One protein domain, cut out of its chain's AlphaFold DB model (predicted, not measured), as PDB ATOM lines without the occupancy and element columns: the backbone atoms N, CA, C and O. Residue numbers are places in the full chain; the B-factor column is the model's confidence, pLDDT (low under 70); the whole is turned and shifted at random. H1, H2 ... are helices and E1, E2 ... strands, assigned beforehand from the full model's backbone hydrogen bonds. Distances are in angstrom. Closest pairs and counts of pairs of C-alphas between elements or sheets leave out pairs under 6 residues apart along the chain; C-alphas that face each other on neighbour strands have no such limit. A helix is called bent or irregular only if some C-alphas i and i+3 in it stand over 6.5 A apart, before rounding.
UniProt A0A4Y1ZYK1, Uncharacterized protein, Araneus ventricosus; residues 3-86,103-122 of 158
ATOM      1  N   ASP A   3     -53.037  18.327  79.737       79.12
ATOM      2  CA  ASP A   3     -51.899  17.416  79.611       79.12
ATOM      3  C   ASP A   3     -52.043  16.237  80.584       79.12
ATOM      4  O   ASP A   3     -51.940  16.379  81.805       79.12
ATOM      5  N   PHE A   4     -52.324  15.050  80.047       86.44
ATOM      6  CA  PHE A   4     -52.422  13.817  80.830       86.44
ATOM      7  C   PHE A   4     -51.130  12.996  80.765       86.44
ATOM      8  O   PHE A   4     -51.074  11.924  81.371       86.44
ATOM      9  N   ASN A   5     -50.121  13.450  80.009       88.06
ATOM     10  CA  ASN A   5     -48.948  12.668  79.632       88.06
ATOM     11  C   ASN A   5     -49.345  11.273  79.113       88.06
ATOM     12  O   ASN A   5     -48.768  10.251  79.473       88.06
ATOM     13  N   ALA A   6     -50.404  11.215  78.305       90.19
ATOM     14  CA  ALA A   6     -51.115   9.977  78.000       90.19
ATOM     15  C   ALA A   6     -50.636   9.288  76.711       90.19
ATOM     16  O   ALA A   6     -51.464   8.761  75.972       90.19
ATOM     17  N   ASP A   7     -49.334   9.293  76.417       91.19
ATOM     18  CA  ASP A   7     -48.756   8.562  75.280       91.19
ATOM     19  C   ASP A   7     -47.232   8.369  75.428       91.19
ATOM     20  O   ASP A   7     -46.631   8.751  76.439       91.19
ATOM     21  N   CYS A   8     -46.597   7.790  74.407       89.62
ATOM     22  CA  CYS A   8     -45.151   7.648  74.279       89.62
ATOM     23  C   CYS A   8     -44.538   6.865  75.456       89.62
ATOM     24  O   CYS A   8     -44.981   5.759  75.782       89.62
ATOM     25  N   ASP A   9     -43.484   7.395  76.078       90.38
ATOM     26  CA  ASP A   9     -42.762   6.698  77.144       90.38
ATOM     27  C   ASP A   9     -43.559   6.631  78.459       90.38
ATOM     28  O   ASP A   9     -43.287   5.765  79.295       90.38
ATOM     29  N   TYR A  10     -44.571   7.493  78.618       89.62
ATOM     30  CA  TYR A  10     -45.401   7.586  79.817       89.62
ATOM     31  C   TYR A  10     -46.508   6.523  79.829       89.62
ATOM     32  O   TYR A  10     -46.632   5.748  80.782       89.62
ATOM     33  N   VAL A  11     -47.285   6.424  78.743       94.38
ATOM     34  CA  VAL A  11     -48.387   5.458  78.614       94.38
ATOM     35  C   VAL A  11     -48.201   4.603  77.365       94.38
ATOM     36  O   VAL A  11     -48.584   4.970  76.259       94.38
ATOM     37  N   LYS A  12     -47.643   3.406  77.569       93.19
ATOM     38  CA  LYS A  12     -47.435   2.402  76.519       93.19
ATOM     39  C   LYS A  12     -48.728   1.663  76.191       93.19
ATOM     40  O   LYS A  12     -49.647   1.611  77.003       93.19
ATOM     41  N   GLU A  13     -48.761   1.006  75.033       93.25
ATOM     42  CA  GLU A  13     -49.929   0.261  74.542       93.25
ATOM     43  C   GLU A  13     -50.527  -0.695  75.592       93.25
ATOM     44  O   GLU A  13     -51.725  -0.658  75.853       93.25
ATOM     45  N   GLN A  14     -49.672  -1.452  76.278       94.69
ATOM     46  CA  GLN A  14     -50.057  -2.403  77.325       94.69
ATOM     47  C   GLN A  14     -50.665  -1.768  78.593       94.69
ATOM     48  O   GLN A  14     -51.235  -2.477  79.416       94.69
ATOM     49  N   HIS A  15     -50.512  -0.454  78.806       95.25
ATOM     50  CA  HIS A  15     -51.057   0.227  79.984       95.25
ATOM     51  C   HIS A  15     -52.529   0.611  79.798       95.25
ATOM     52  O   HIS A  15     -53.247   0.738  80.788       95.25
ATOM     53  N   TRP A  16     -53.000   0.776  78.559       94.81
ATOM     54  CA  TRP A  16     -54.329   1.329  78.281       94.81
ATOM     55  C   TRP A  16     -55.470   0.505  78.873       94.81
ATOM     56  O   TRP A  16     -56.398   1.076  79.440       94.81
ATOM     57  N   ASP A  17     -55.351  -0.821  78.853       96.00
ATOM     58  CA  ASP A  17     -56.361  -1.723  79.419       96.00
ATOM     59  C   ASP A  17     -56.469  -1.623  80.953       96.00
ATOM     60  O   ASP A  17     -57.431  -2.105  81.548       96.00
ATOM     61  N   SER A  18     -55.510  -0.962  81.612       96.00
ATOM     62  CA  SER A  18     -55.542  -0.693  83.055       96.00
ATOM     63  C   SER A  18     -56.083   0.697  83.417       96.00
ATOM     64  O   SER A  18     -56.400   0.951  84.580       96.00
ATOM     65  N   ILE A  19     -56.225   1.604  82.444       95.25
ATOM     66  CA  ILE A  19     -56.668   2.980  82.687       95.25
ATOM     67  C   ILE A  19     -58.195   2.997  82.738       95.25
ATOM     68  O   ILE A  19     -58.869   2.943  81.714       95.25
ATOM     69  N   SER A  20     -58.761   3.119  83.938       95.81
ATOM     70  CA  SER A  20     -60.218   3.128  84.141       95.81
ATOM     71  C   SER A  20     -60.930   4.250  83.383       95.81
ATOM     72  O   SER A  20     -62.050   4.058  82.920       95.81
ATOM     73  N   LEU A  21     -60.278   5.404  83.218       93.62
ATOM     74  CA  LEU A  21     -60.804   6.519  82.432       93.62
ATOM     75  C   LEU A  21     -60.920   6.175  80.934       93.62
ATOM     76  O   LEU A  21     -61.740   6.770  80.249       93.62
ATOM     77  N   TRP A  22     -60.121   5.225  80.434       94.50
ATOM     78  CA  TRP A  22     -60.140   4.736  79.050       94.50
ATOM     79  C   TRP A  22     -61.082   3.543  78.860       94.50
ATOM     80  O   TRP A  22     -61.801   3.472  77.870       94.50
ATOM     81  N   THR A  23     -61.089   2.595  79.798       95.06
ATOM     82  CA  THR A  23     -61.817   1.327  79.634       95.06
ATOM     83  C   THR A  23     -63.298   1.412  79.974       95.06
ATOM     84  O   THR A  23     -64.082   0.571  79.533       95.06
ATOM     85  N   ARG A  24     -63.704   2.403  80.770       96.25
ATOM     86  CA  ARG A  24     -65.100   2.571  81.168       96.25
ATOM     87  C   ARG A  24     -65.908   3.285  80.076       96.25
ATOM     88  O   ARG A  24     -65.521   4.375  79.661       96.25
ATOM     89  N   PRO A  25     -67.074   2.744  79.674       93.69
ATOM     90  CA  PRO A  25     -67.862   3.272  78.557       93.69
ATOM     91  C   PRO A  25     -68.561   4.600  78.870       93.69
ATOM     92  O   PRO A  25     -69.096   5.239  77.969       93.69
ATOM     93  N   GLU A  26     -68.583   5.025  80.137       90.88
ATOM     94  CA  GLU A  26     -69.161   6.317  80.510       90.88
ATOM     95  C   GLU A  26     -68.302   7.506  80.054       90.88
ATOM     96  O   GLU A  26     -68.796   8.635  80.038       90.88
ATOM     97  N   PHE A  27     -67.036   7.259  79.698       91.56
ATOM     98  CA  PHE A  27     -66.091   8.281  79.270       91.56
ATOM     99  C   PHE A  27     -65.851   8.224  77.765       91.56
ATOM    100  O   PHE A  27     -65.474   7.196  77.206       91.56
ATOM    101  N   THR A  28     -65.979   9.380  77.129       88.25
ATOM    102  CA  THR A  28     -65.649   9.577  75.723       88.25
ATOM    103  C   THR A  28     -64.356  10.372  75.620       88.25
ATOM    104  O   THR A  28     -64.250  11.473  76.162       88.25
ATOM    105  N   TRP A  29     -63.371   9.823  74.908       89.38
ATOM    106  CA  TRP A  29     -62.100  10.486  74.619       89.38
ATOM    107  C   TRP A  29     -62.207  11.213  73.281       89.38
ATOM    108  O   TRP A  29     -62.237  10.583  72.226       89.38
ATOM    109  N   ALA A  30     -62.293  12.543  73.328       84.75
ATOM    110  CA  ALA A  30     -62.459  13.367  72.133       84.75
ATOM    111  C   ALA A  30     -61.187  13.379  71.273       84.75
ATOM    112  O   ALA A  30     -61.273  13.305  70.050       84.75
ATOM    113  N   ILE A  31     -60.021  13.457  71.925       82.62
ATOM    114  CA  ILE A  31     -58.706  13.406  71.278       82.62
ATOM    115  C   ILE A  31     -58.250  11.943  71.216       82.62
ATOM    116  O   ILE A  31     -58.003  11.346  72.275       82.62
ATOM    117  N   PRO A  32     -58.124  11.349  70.015       85.31
ATOM    118  CA  PRO A  32     -57.741   9.952  69.877       85.31
ATOM    119  C   PRO A  32     -56.280   9.724  70.270       85.31
ATOM    120  O   PRO A  32     -55.457  10.636  70.308       85.31
ATOM    121  N   ARG A  33     -55.923   8.465  70.536       89.88
ATOM    122  CA  ARG A  33     -54.547   8.051  70.867       89.88
ATOM    123  C   ARG A  33     -53.501   8.394  69.807       89.88
ATOM    124  O   ARG A  33     -52.327   8.391  70.123       89.88
ATOM    125  N   THR A  34     -53.931   8.640  68.579       87.31
ATOM    126  CA  THR A  34     -53.070   8.897  67.423       87.31
ATOM    127  C   THR A  34     -52.942  10.381  67.083       87.31
ATOM    128  O   THR A  34     -52.340  10.703  66.065       87.31
ATOM    129  N   GLU A  35     -53.587  11.272  67.839       85.06
ATOM    130  CA  GLU A  35     -53.510  12.712  67.587       85.06
ATOM    131  C   GLU A  35     -52.229  13.271  68.199       85.06
ATOM    132  O   GLU A  35     -52.039  13.170  69.405       85.06
ATOM    133  N   ASP A  36     -51.367  13.869  67.385       84.00
ATOM    134  CA  ASP A  36     -50.168  14.533  67.886       84.00
ATOM    135  C   ASP A  36     -50.543  15.839  68.586       84.00
ATOM    136  O   ASP A  36     -51.058  16.756  67.948       84.00
ATOM    137  N   THR A  37     -50.299  15.924  69.892       77.31
ATOM    138  CA  THR A  37     -50.552  17.133  70.686       77.31
ATOM    139  C   THR A  37     -49.258  17.806  71.130       77.31
ATOM    140  O   THR A  37     -49.259  18.637  72.032       77.31
ATOM    141  N   THR A  38     -48.135  17.469  70.501       72.06
ATOM    142  CA  THR A  38     -46.844  18.060  70.836       72.06
ATOM    143  C   THR A  38     -46.359  18.996  69.739       72.06
ATOM    144  O   THR A  38     -46.582  18.785  68.553       72.06
ATOM    145  N   THR A  39     -45.652  20.057  70.128       65.38
ATOM    146  CA  THR A  39     -45.000  20.986  69.188       65.38
ATOM    147  C   THR A  39     -43.516  20.661  68.972       65.38
ATOM    148  O   THR A  39     -42.803  21.393  68.280       65.38
ATOM    149  N   ASN A  40     -43.029  19.562  69.564       65.88
ATOM    150  CA  ASN A  40     -41.647  19.103  69.441       65.88
ATOM    151  C   ASN A  40     -41.482  18.104  68.269       65.88
ATOM    152  O   ASN A  40     -42.367  17.957  67.435       65.88
ATOM    153  N   TYR A  41     -40.298  17.498  68.120       63.47
ATOM    154  CA  TYR A  41     -39.995  16.599  66.992       63.47
ATOM    155  C   TYR A  41     -40.568  15.182  67.152       63.47
ATOM    156  O   TYR A  41     -40.531  14.393  66.208       63.47
ATOM    157  N   ARG A  42     -40.994  14.817  68.363       68.62
ATOM    158  CA  ARG A  42     -41.646  13.537  68.631       68.62
ATOM    159  C   ARG A  42     -43.133  13.731  68.411       68.62
ATOM    160  O   ARG A  42     -43.639  14.798  68.702       68.62
ATOM    161  N   SER A  43     -43.800  12.699  67.919       83.50
ATOM    162  CA  SER A  43     -45.248  12.711  67.751       83.50
ATOM    163  C   SER A  43     -45.870  11.947  68.914       83.50
ATOM    164  O   SER A  43     -45.646  10.738  69.024       83.50
ATOM    165  N   CYS A  44     -46.556  12.656  69.815       86.00
ATOM    166  CA  CYS A  44     -47.142  12.087  71.031       86.00
ATOM    167  C   CYS A  44     -48.517  12.705  71.324       86.00
ATOM    168  O   CYS A  44     -48.697  13.917  71.242       86.00
ATOM    169  N   ALA A  45     -49.466  11.879  71.756       88.12
ATOM    170  CA  ALA A  45     -50.799  12.300  72.182       88.12
ATOM    171  C   ALA A  45     -50.868  12.553  73.705       88.12
ATOM    172  O   ALA A  45     -51.460  11.768  74.458       88.12
ATOM    173  N   LEU A  46     -50.224  13.622  74.182       85.06
ATOM    174  CA  LEU A  46     -50.111  13.920  75.617       85.06
ATOM    175  C   LEU A  46     -51.399  14.530  76.192       85.06
ATOM    176  O   LEU A  46     -51.906  14.058  77.218       85.06
ATOM    177  N   ASP A  47     -51.960  15.515  75.494       82.75
ATOM    178  CA  ASP A  47     -53.140  16.276  75.888       82.75
ATOM    179  C   ASP A  47     -54.424  15.538  75.549       82.75
ATOM    180  O   ASP A  47     -54.599  14.987  74.459       82.75
ATOM    181  N   ARG A  48     -55.369  15.541  76.488       85.00
ATOM    182  CA  ARG A  48     -56.617  14.789  76.368       85.00
ATOM    183  C   ARG A  48     -57.822  15.636  76.726       85.00
ATOM    184  O   ARG A  48     -57.860  16.367  77.720       85.00
ATOM    185  N   ILE A  49     -58.884  15.426  75.958       84.56
ATOM    186  CA  ILE A  49     -60.238  15.805  76.343       84.56
ATOM    187  C   ILE A  49     -61.025  14.534  76.580       84.56
ATOM    188  O   ILE A  49     -61.220  13.735  75.665       84.56
ATOM    189  N   VAL A  50     -61.492  14.386  77.813       86.69
ATOM    190  CA  VAL A  50     -62.373  13.300  78.228       86.69
ATOM    191  C   VAL A  50     -63.626  13.922  78.817       86.69
ATOM    192  O   VAL A  50     -63.533  14.819  79.656       86.69
ATOM    193  N   TYR A  51     -64.788  13.467  78.366       84.81
ATOM    194  CA  TYR A  51     -66.085  13.930  78.847       84.81
ATOM    195  C   TYR A  51     -67.019  12.749  79.110       84.81
ATOM    196  O   TYR A  51     -66.786  11.640  78.634       84.81
ATOM    197  N   ALA A  52     -68.062  12.990  79.900       86.50
ATOM    198  CA  ALA A  52     -69.049  11.991  80.283       86.50
ATOM    199  C   ALA A  52     -70.451  12.612  80.346       86.50
ATOM    200  O   ALA A  52     -70.602  13.825  80.502       86.50
ATOM    201  N   GLY A  53     -71.470  11.756  80.273       84.88
ATOM    202  CA  GLY A  53     -72.877  12.141  80.388       84.88
ATOM    203  C   GLY A  53     -73.557  12.434  79.047       84.88
ATOM    204  O   GLY A  53     -72.954  12.956  78.108       84.88
ATOM    205  N   GLU A  54     -74.848  12.104  78.968       80.81
ATOM    206  CA  GLU A  54     -75.652  12.173  77.736       80.81
ATOM    207  C   GLU A  54     -75.692  13.575  77.121       80.81
ATOM    208  O   GLU A  54     -75.555  13.714  75.908       80.81
ATOM    209  N   ASN A  55     -75.787  14.618  77.950       77.06
ATOM    210  CA  ASN A  55     -75.833  16.001  77.474       77.06
ATOM    211  C   ASN A  55     -74.577  16.365  76.668       77.06
ATOM    212  O   ASN A  55     -74.694  16.857  75.547       77.06
ATOM    213  N   MET A  56     -73.383  16.065  77.193       75.50
ATOM    214  CA  MET A  56     -72.127  16.342  76.483       75.50
ATOM    215  C   MET A  56     -71.957  15.431  75.268       75.50
ATOM    216  O   MET A  56     -71.571  15.907  74.202       75.50
ATOM    217  N   ASN A  57     -72.323  14.150  75.390       75.19
ATOM    218  CA  ASN A  57     -72.316  13.211  74.266       75.19
ATOM    219  C   ASN A  57     -73.211  13.670  73.103       75.19
ATOM    220  O   ASN A  57     -72.859  13.444  71.951       75.19
ATOM    221  N   SER A  58     -74.335  14.333  73.388       74.56
ATOM    222  CA  SER A  58     -75.257  14.847  72.366       74.56
ATOM    223  C   SER A  58     -74.853  16.200  71.769       74.56
ATOM    224  O   SER A  58     -75.338  16.571  70.702       74.56
ATOM    225  N   GLY A  59     -73.998  16.962  72.460       72.06
ATOM    226  CA  GLY A  59     -73.605  18.311  72.049       72.06
ATOM    227  C   GLY A  59     -72.339  18.365  71.194       72.06
ATOM    228  O   GLY A  59     -72.141  19.331  70.457       72.06
ATOM    229  N   VAL A  60     -71.485  17.344  71.285       69.94
ATOM    230  CA  VAL A  60     -70.164  17.321  70.646       69.94
ATOM    231  C   VAL A  60     -70.187  16.457  69.389       69.94
ATOM    232  O   VAL A  60     -70.584  15.294  69.429       69.94
ATOM    233  N   ILE A  61     -69.669  16.990  68.277       73.06
ATOM    234  CA  ILE A  61     -69.381  16.160  67.106       73.06
ATOM    235  C   ILE A  61     -68.159  15.296  67.429       73.06
ATOM    236  O   ILE A  61     -67.049  15.810  67.608       73.06
ATOM    237  N   LEU A  62     -68.354  13.977  67.481       68.00
ATOM    238  CA  LEU A  62     -67.262  13.011  67.610       68.00
ATOM    239  C   LEU A  62     -66.203  13.259  66.524       68.00
ATOM    240  O   LEU A  62     -66.538  13.537  65.374       68.00
ATOM    241  N   SER A  63     -64.925  13.175  66.900       70.25
ATOM    242  CA  SER A  63     -63.767  13.442  66.026       70.25
ATOM    243  C   SER A  63     -63.569  14.899  65.585       70.25
ATOM    244  O   SER A  63     -62.650  15.165  64.811       70.25
ATOM    245  N   SER A  64     -64.375  15.848  66.077       70.38
ATOM    246  CA  SER A  64     -64.120  17.276  65.837       70.38
ATOM    247  C   SER A  64     -62.958  17.832  66.658       70.38
ATOM    248  O   SER A  64     -62.375  18.830  66.251       70.38
ATOM    249  N   ALA A  65     -62.630  17.194  67.787       74.19
ATOM    250  CA  ALA A  65     -61.510  17.580  68.630       74.19
ATOM    251  C   ALA A  65     -60.187  17.318  67.906       74.19
ATOM    252  O   ALA A  65     -59.885  16.178  67.541       74.19
ATOM    253  N   LYS A  66     -59.417  18.386  67.706       72.56
ATOM    254  CA  LYS A  66     -58.133  18.350  67.008       72.56
ATOM    255  C   LYS A  66     -57.079  19.167  67.719       72.56
ATOM    256  O   LYS A  66     -57.401  20.176  68.351       72.56
ATOM    257  N   ALA A  67     -55.844  18.708  67.572       72.12
ATOM    258  CA  ALA A  67     -54.679  19.489  67.911       72.12
ATOM    259  C   ALA A  67     -54.554  20.671  66.943       72.12
ATOM    260  O   ALA A  67     -54.653  20.501  65.728       72.12
ATOM    261  N   PHE A  68     -54.357  21.870  67.478       69.06
ATOM    262  CA  PHE A  68     -54.047  23.056  66.693       69.06
ATOM    263  C   PHE A  68     -52.542  23.342  66.747       69.06
ATOM    264  O   PHE A  68     -52.004  23.687  67.805       69.06
ATOM    265  N   ASP A  69     -51.864  23.214  65.606       67.56
ATOM    266  CA  ASP A  69     -50.440  23.527  65.483       67.56
ATOM    267  C   ASP A  69     -50.241  24.987  65.056       67.56
ATOM    268  O   ASP A  69     -50.280  25.332  63.875       67.56
ATOM    269  N   TYR A  70     -49.981  25.848  66.040       63.81
ATOM    270  CA  TYR A  70     -49.717  27.272  65.827       63.81
ATOM    271  C   TYR A  70     -48.573  27.549  64.848       63.81
ATOM    272  O   TYR A  70     -48.610  28.567  64.162       63.81
ATOM    273  N   ARG A  71     -47.565  26.668  64.763       60.84
ATOM    274  CA  ARG A  71     -46.413  26.872  63.869       60.84
ATOM    275  C   ARG A  71     -46.853  26.868  62.417       60.84
ATOM    276  O   ARG A  71     -46.405  27.702  61.644       60.84
ATOM    277  N   TYR A  72     -47.725  25.924  62.073       64.50
ATOM    278  CA  TYR A  72     -48.237  25.777  60.719       64.50
ATOM    279  C   TYR A  72     -49.261  26.863  60.387       64.50
ATOM    280  O   TYR A  72     -49.212  27.453  59.315       64.50
ATOM    281  N   GLU A  73     -50.169  27.145  61.319       63.47
ATOM    282  CA  GLU A  73     -51.291  28.057  61.081       63.47
ATOM    283  C   GLU A  73     -50.867  29.531  61.038       63.47
ATOM    284  O   GLU A  73     -51.452  30.319  60.299       63.47
ATOM    285  N   PHE A  74     -49.841  29.909  61.807       64.62
ATOM    286  CA  PHE A  74     -49.363  31.295  61.889       64.62
ATOM    287  C   PHE A  74     -47.973  31.520  61.287       64.62
ATOM    288  O   PHE A  74     -47.465  32.634  61.380       64.62
ATOM    289  N   ASP A  75     -47.370  30.496  60.674       66.88
ATOM    290  CA  ASP A  75     -46.009  30.540  60.113       66.88
ATOM    291  C   ASP A  75     -44.964  31.063  61.122       66.88
ATOM    292  O   ASP A  75     -44.149  31.938  60.831       66.88
ATOM    293  N   VAL A  76     -45.021  30.545  62.355       62.56
ATOM    294  CA  VAL A  76     -44.123  30.931  63.457       62.56
ATOM    295  C   VAL A  76     -43.125  29.824  63.785       62.56
ATOM    296  O   VAL A  76     -43.438  28.630  63.811       62.56
ATOM    297  N   THR A  77     -41.892  30.216  64.085       64.56
ATOM    298  CA  THR A  77     -40.816  29.303  64.476       64.56
ATOM    299  C   THR A  77     -41.022  28.750  65.889       64.56
ATOM    300  O   THR A  77     -41.674  29.358  66.736       64.56
ATOM    301  N   MET A  78     -40.387  27.614  66.209       58.59
ATOM    302  CA  MET A  78     -40.401  27.073  67.581       58.59
ATOM    303  C   MET A  78     -39.871  28.069  68.626       58.59
ATOM    304  O   MET A  78     -40.334  28.060  69.762       58.59
ATOM    305  N   GLN A  79     -38.911  28.923  68.254       60.06
ATOM    306  CA  GLN A  79     -38.390  29.961  69.145       60.06
ATOM    307  C   GLN A  79     -39.445  31.029  69.437       60.06
ATOM    308  O   GLN A  79     -39.567  31.452  70.580       60.06
ATOM    309  N   GLU A  80     -40.234  31.424  68.437       59.59
ATOM    310  CA  GLU A  80     -41.332  32.378  68.613       59.59
ATOM    311  C   GLU A  80     -42.470  31.775  69.435       59.59
ATOM    312  O   GLU A  80     -42.957  32.422  70.355       59.59
ATOM    313  N   VAL A  81     -42.841  30.515  69.184       54.09
ATOM    314  CA  VAL A  81     -43.844  29.802  69.998       54.09
ATOM    315  C   VAL A  81     -43.404  29.711  71.459       54.09
ATOM    316  O   VAL A  81     -44.173  30.052  72.356       54.09
ATOM    317  N   CYS A  82     -42.154  29.314  71.709       52.44
ATOM    318  CA  CYS A  82     -41.595  29.270  73.059       52.44
ATOM    319  C   CYS A  82     -41.559  30.664  73.699       52.44
ATOM    320  O   CYS A  82     -41.936  30.822  74.857       52.44
ATOM    321  N   TRP A  83     -41.180  31.687  72.931       47.03
ATOM    322  CA  TRP A  83     -41.187  33.074  73.378       47.03
ATOM    323  C   TRP A  83     -42.580  33.551  73.796       47.03
ATOM    324  O   TRP A  83     -42.700  34.186  74.837       47.03
ATOM    325  N   PHE A  84     -43.633  33.234  73.034       49.22
ATOM    326  CA  PHE A  84     -45.010  33.570  73.407       49.22
ATOM    327  C   PHE A  84     -45.475  32.809  74.653       49.22
ATOM    328  O   PHE A  84     -46.110  33.413  75.513       49.22
ATOM    329  N   SER A  85     -45.109  31.529  74.775       48.22
ATOM    330  CA  SER A  85     -45.436  30.694  75.940       48.22
ATOM    331  C   SER A  85     -44.774  31.187  77.230       48.22
ATOM    332  O   SER A  85     -45.379  31.111  78.289       48.22
ATOM    333  N   GLN A  86     -43.549  31.718  77.147       44.12
ATOM    334  CA  GLN A  86     -42.760  32.189  78.296       44.12
ATOM    335  C   GLN A  86     -43.028  33.654  78.678       44.12
ATOM    336  O   GLN A  86     -42.441  34.173  79.624       44.12
ATOM    337  N   THR A 103     -40.974  20.676  78.158       34.59
ATOM    338  CA  THR A 103     -42.070  19.886  77.579       34.59
ATOM    339  C   THR A 103     -43.399  20.637  77.508       34.59
ATOM    340  O   THR A 103     -44.421  20.013  77.260       34.59
ATOM    341  N   GLU A 104     -43.420  21.952  77.722       41.22
ATOM    342  CA  GLU A 104     -44.657  22.737  77.700       41.22
ATOM    343  C   GLU A 104     -45.085  23.014  76.259       41.22
ATOM    344  O   GLU A 104     -44.806  24.045  75.650       41.22
ATOM    345  N   THR A 105     -45.733  22.010  75.681       39.28
ATOM    346  CA  THR A 105     -46.404  22.076  74.392       39.28
ATOM    347  C   THR A 105     -47.889  22.278  74.649       39.28
ATOM    348  O   THR A 105     -48.629  21.318  74.802       39.28
ATOM    349  N   GLY A 106     -48.329  23.534  74.727       45.97
ATOM    350  CA  GLY A 106     -49.752  23.854  74.776       45.97
ATOM    351  C   GLY A 106     -50.356  23.741  73.381       45.97
ATOM    352  O   GLY A 106     -50.300  24.690  72.601       45.97
ATOM    353  N   VAL A 107     -50.914  22.583  73.037       46.19
ATOM    354  CA  VAL A 107     -51.758  22.455  71.849       46.19
ATOM    355  C   VAL A 107     -53.166  22.920  72.193       46.19
ATOM    356  O   VAL A 107     -53.807  22.419  73.117       46.19
ATOM    357  N   LEU A 108     -53.663  23.887  71.425       53.62
ATOM    358  CA  LEU A 108     -55.034  24.355  71.559       53.62
ATOM    359  C   LEU A 108     -55.966  23.289  71.015       53.62
ATOM    360  O   LEU A 108     -55.817  22.850  69.873       53.62
ATOM    361  N   VAL A 109     -56.949  22.888  71.808       54.84
ATOM    362  CA  VAL A 109     -57.926  21.917  71.331       54.84
ATOM    363  C   VAL A 109     -59.149  22.653  70.823       54.84
ATOM    364  O   VAL A 109     -59.771  23.423  71.560       54.84
ATOM    365  N   VAL A 110     -59.507  22.391  69.567       61.97
ATOM    366  CA  VAL A 110     -60.714  22.949  68.956       61.97
ATOM    367  C   VAL A 110     -61.814  21.898  68.941       61.97
ATOM    368  O   VAL A 110     -61.632  20.846  68.342       61.97
ATOM    369  N   ILE A 111     -62.963  22.171  69.559       60.81
ATOM    370  CA  ILE A 111     -64.160  21.315  69.490       60.81
ATOM    371  C   ILE A 111     -65.198  21.973  68.586       60.81
ATOM    372  O   ILE A 111     -65.375  23.187  68.642       60.81
ATOM    373  N   THR A 112     -65.912  21.186  67.777       61.31
ATOM    374  CA  THR A 112     -67.028  21.686  66.959       61.31
ATOM    375  C   THR A 112     -68.365  21.092  67.410       61.31
ATOM    376  O   THR A 112     -68.483  19.875  67.569       61.31
ATOM    377  N   ASP A 113     -69.381  21.937  67.600       61.94
ATOM    378  CA  ASP A 113     -70.753  21.488  67.877       61.94
ATOM    379  C   ASP A 113     -71.560  21.221  66.592       61.94
ATOM    380  O   ASP A 113     -71.151  21.552  65.474       61.94
ATOM    381  N   HIS A 114     -72.763  20.663  66.744       58.75
ATOM    382  CA  HIS A 114     -73.687  20.415  65.627       58.75
ATOM    383  C   HIS A 114     -74.108  21.678  64.854       58.75
ATOM    384  O   HIS A 114     -74.532  21.579  63.702       58.75
ATOM    385  N   SER A 115     -73.956  22.864  65.447       61.91
ATOM    386  CA  SER A 115     -74.209  24.161  64.811       61.91
ATOM    387  C   SER A 115     -72.992  24.697  64.042       61.91
ATOM    388  O   SER A 115     -73.033  25.831  63.564       61.91
ATOM    389  N   ARG A 116     -71.918  23.901  63.909       59.91
ATOM    390  CA  ARG A 116     -70.616  24.270  63.325       59.91
ATOM    391  C   ARG A 116     -69.875  25.367  64.091       59.91
ATOM    392  O   ARG A 116     -69.008  26.036  63.528       59.91
ATOM    393  N   ARG A 117     -70.193  25.564  65.370       53.56
ATOM    394  CA  ARG A 117     -69.461  26.502  66.225       53.56
ATOM    395  C   ARG A 117     -68.187  25.840  66.715       53.56
ATOM    396  O   ARG A 117     -68.237  24.711  67.193       53.56
ATOM    397  N   ARG A 118     -67.068  26.555  66.587       54.91
ATOM    398  CA  ARG A 118     -65.745  26.119  67.044       54.91
ATOM    399  C   ARG A 118     -65.455  26.705  68.423       54.91
ATOM    400  O   ARG A 118     -65.622  27.904  68.626       54.91
ATOM    401  N   TYR A 119     -65.005  25.859  69.337       57.47
ATOM    402  CA  TYR A 119     -64.645  26.203  70.707       57.47
ATOM    403  C   TYR A 119     -63.175  25.918  70.918       57.47
ATOM    404  O   TYR A 119     -62.723  24.815  70.636       57.47
ATOM    405  N   VAL A 120     -62.462  26.913  71.415       53.84
ATOM    406  CA  VAL A 120     -61.042  26.850  71.725       53.84
ATOM    407  C   VAL A 120     -60.889  26.585  73.217       53.84
ATOM    408  O   VAL A 120     -61.416  27.344  74.028       53.84
ATOM    409  N   LEU A 121     -60.182  25.518  73.579       54.22
ATOM    410  CA  LEU A 121     -59.928  25.158  74.969       54.22
ATOM    411  C   LEU A 121     -58.458  25.403  75.291       54.22
ATOM    412  O   LEU A 121     -57.590  24.686  74.796       54.22
ATOM    413  N   SER A 122     -58.203  26.436  76.095       45.56
ATOM    414  CA  SER A 122     -56.889  26.712  76.678       45.56
ATOM    415  C   SER A 122     -56.816  26.083  78.073       45.56
ATOM    416  O   SER A 122     -57.810  26.160  78.803       45.56
TER     417      SER A 122
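AT A GLANCE: This is residues 3 to 86 and 103 to 122 of the 158 residues of an uncharacterized protein of Araneus ventricosus (UniProt A0A4Y1ZYK1). Picture a flat plate built largely of loops, with two small antiparallel sheets apart from each other, the hairpin E1 and E2 and the three strands E3, E4 and E5, and short helices at its rim. H1 and H2 make a corner at one edge, H3 sits at a second, and H4 with H5 makes a third, where residues 72 to 77 stick out; between E1 and E2 the long loop of residues 30 to 49 runs out and folds back. The printed part has 104 residues with five named helices and five named strands, in the order H1 H2 E1 E2 H3 E3 H4 H5 E4 E5, and the larger sheet runs E3 - E4 - E5. Under half of the residues are in named elements, 29 in helices and 18 in strands, and the class is mixed, helices and strands. The whole is compact, with a radius of gyration of the C-alphas of 14.8 A, yet flat, spanning 41 by 38 by 20 A.

IN THESE COORDINATES: Begin at Asp 3 and go on to C-alpha 13 at (-49.929, 0.261, 74.542), where H1 starts; it takes residues 13 to 18 and measures 10.2 A. H1 is irregular, but only just: C-alphas 14 and 17 are 6.7 A apart. Next come H2, residues 20 to 23, and the strand E1, residues 27 to 29. After the loop, look at C-alpha 50 at (-62.373, 13.300, 78.228): here E2, residues 50 to 52, begins. H3 takes residues 54 to 59 and is 8.6 A long, then E3 takes residues 66 to 68. H4 is residues 70 to 74, and H5, residues 78 to 85, is the longest helix, 10.4 A from first to last C-alpha. Beyond the cut, find E4 in residues 108 to 112, 13.1 A long, and E5 in residues 118 to 121, 9.9 A long, ending at C-alpha 121 at (-59.928, 25.158, 74.969).

HOW THE PARTS SIT: Look first at the larger sheet, where E4 is the inner strand and E3 and E5 are the edge strands. E4 and E5 form a hairpin, antiparallel at 147 degrees between their directions; N 119 and O 111 are 2.8 A apart, within hydrogen-bond range. E3 and E4 are antiparallel at 136 degrees, with N 68 and O 108 at 3.0 A, also within range. The other sheet is the hairpin E1 and E2, antiparallel at 148 degrees, where N 28 and O 51 are 2.8 A apart, within range; E1 and E4 are apart. Near this hairpin, the closest C-alphas of E2 and H3 are those of Tyr 51 and Asn 57, 7.8 A apart. The closest C-alphas of H2 and E1 are those of Leu 21 and Phe 27, at 6.4 A. H1 and H2 only just touch, with 3 pairs of C-alphas within 8 A, and only at the corner by their link; the closest C-alphas are those of Asp 17 and Thr 23, at 6.3 A. H4 and H5 also only just touch, with 3 such pairs, the closest being Arg 71 and Met 78, with C-alphas 7.1 A apart. H3 touches no helix, and H1 and H5 are apart. In H3, H4 and H5 every O i to N i+4 pair is within hydrogen-bond range; in H1 it is 0 of 2, beside 2 of 3 O i to N i+3 pairs, and H2 is too short for an O i to N i+4 pair.

THE WHOLE: The two C-alphas farthest apart are those of Glu 54 and Gln 79, 42.2 A. Residues 87 to 102 are not printed, and C-alphas 86 and 103 are 12.3 A apart across this cut, in the link from H5 to E4. Of the links that are printed whole, the one from E1 to E2, with 20 residues, is long. The mean pLDDT of the printed part is 73.5; 45 residues are under 70, namely 39 to 42, 60, 62, 68 to 86 and 103 to 122.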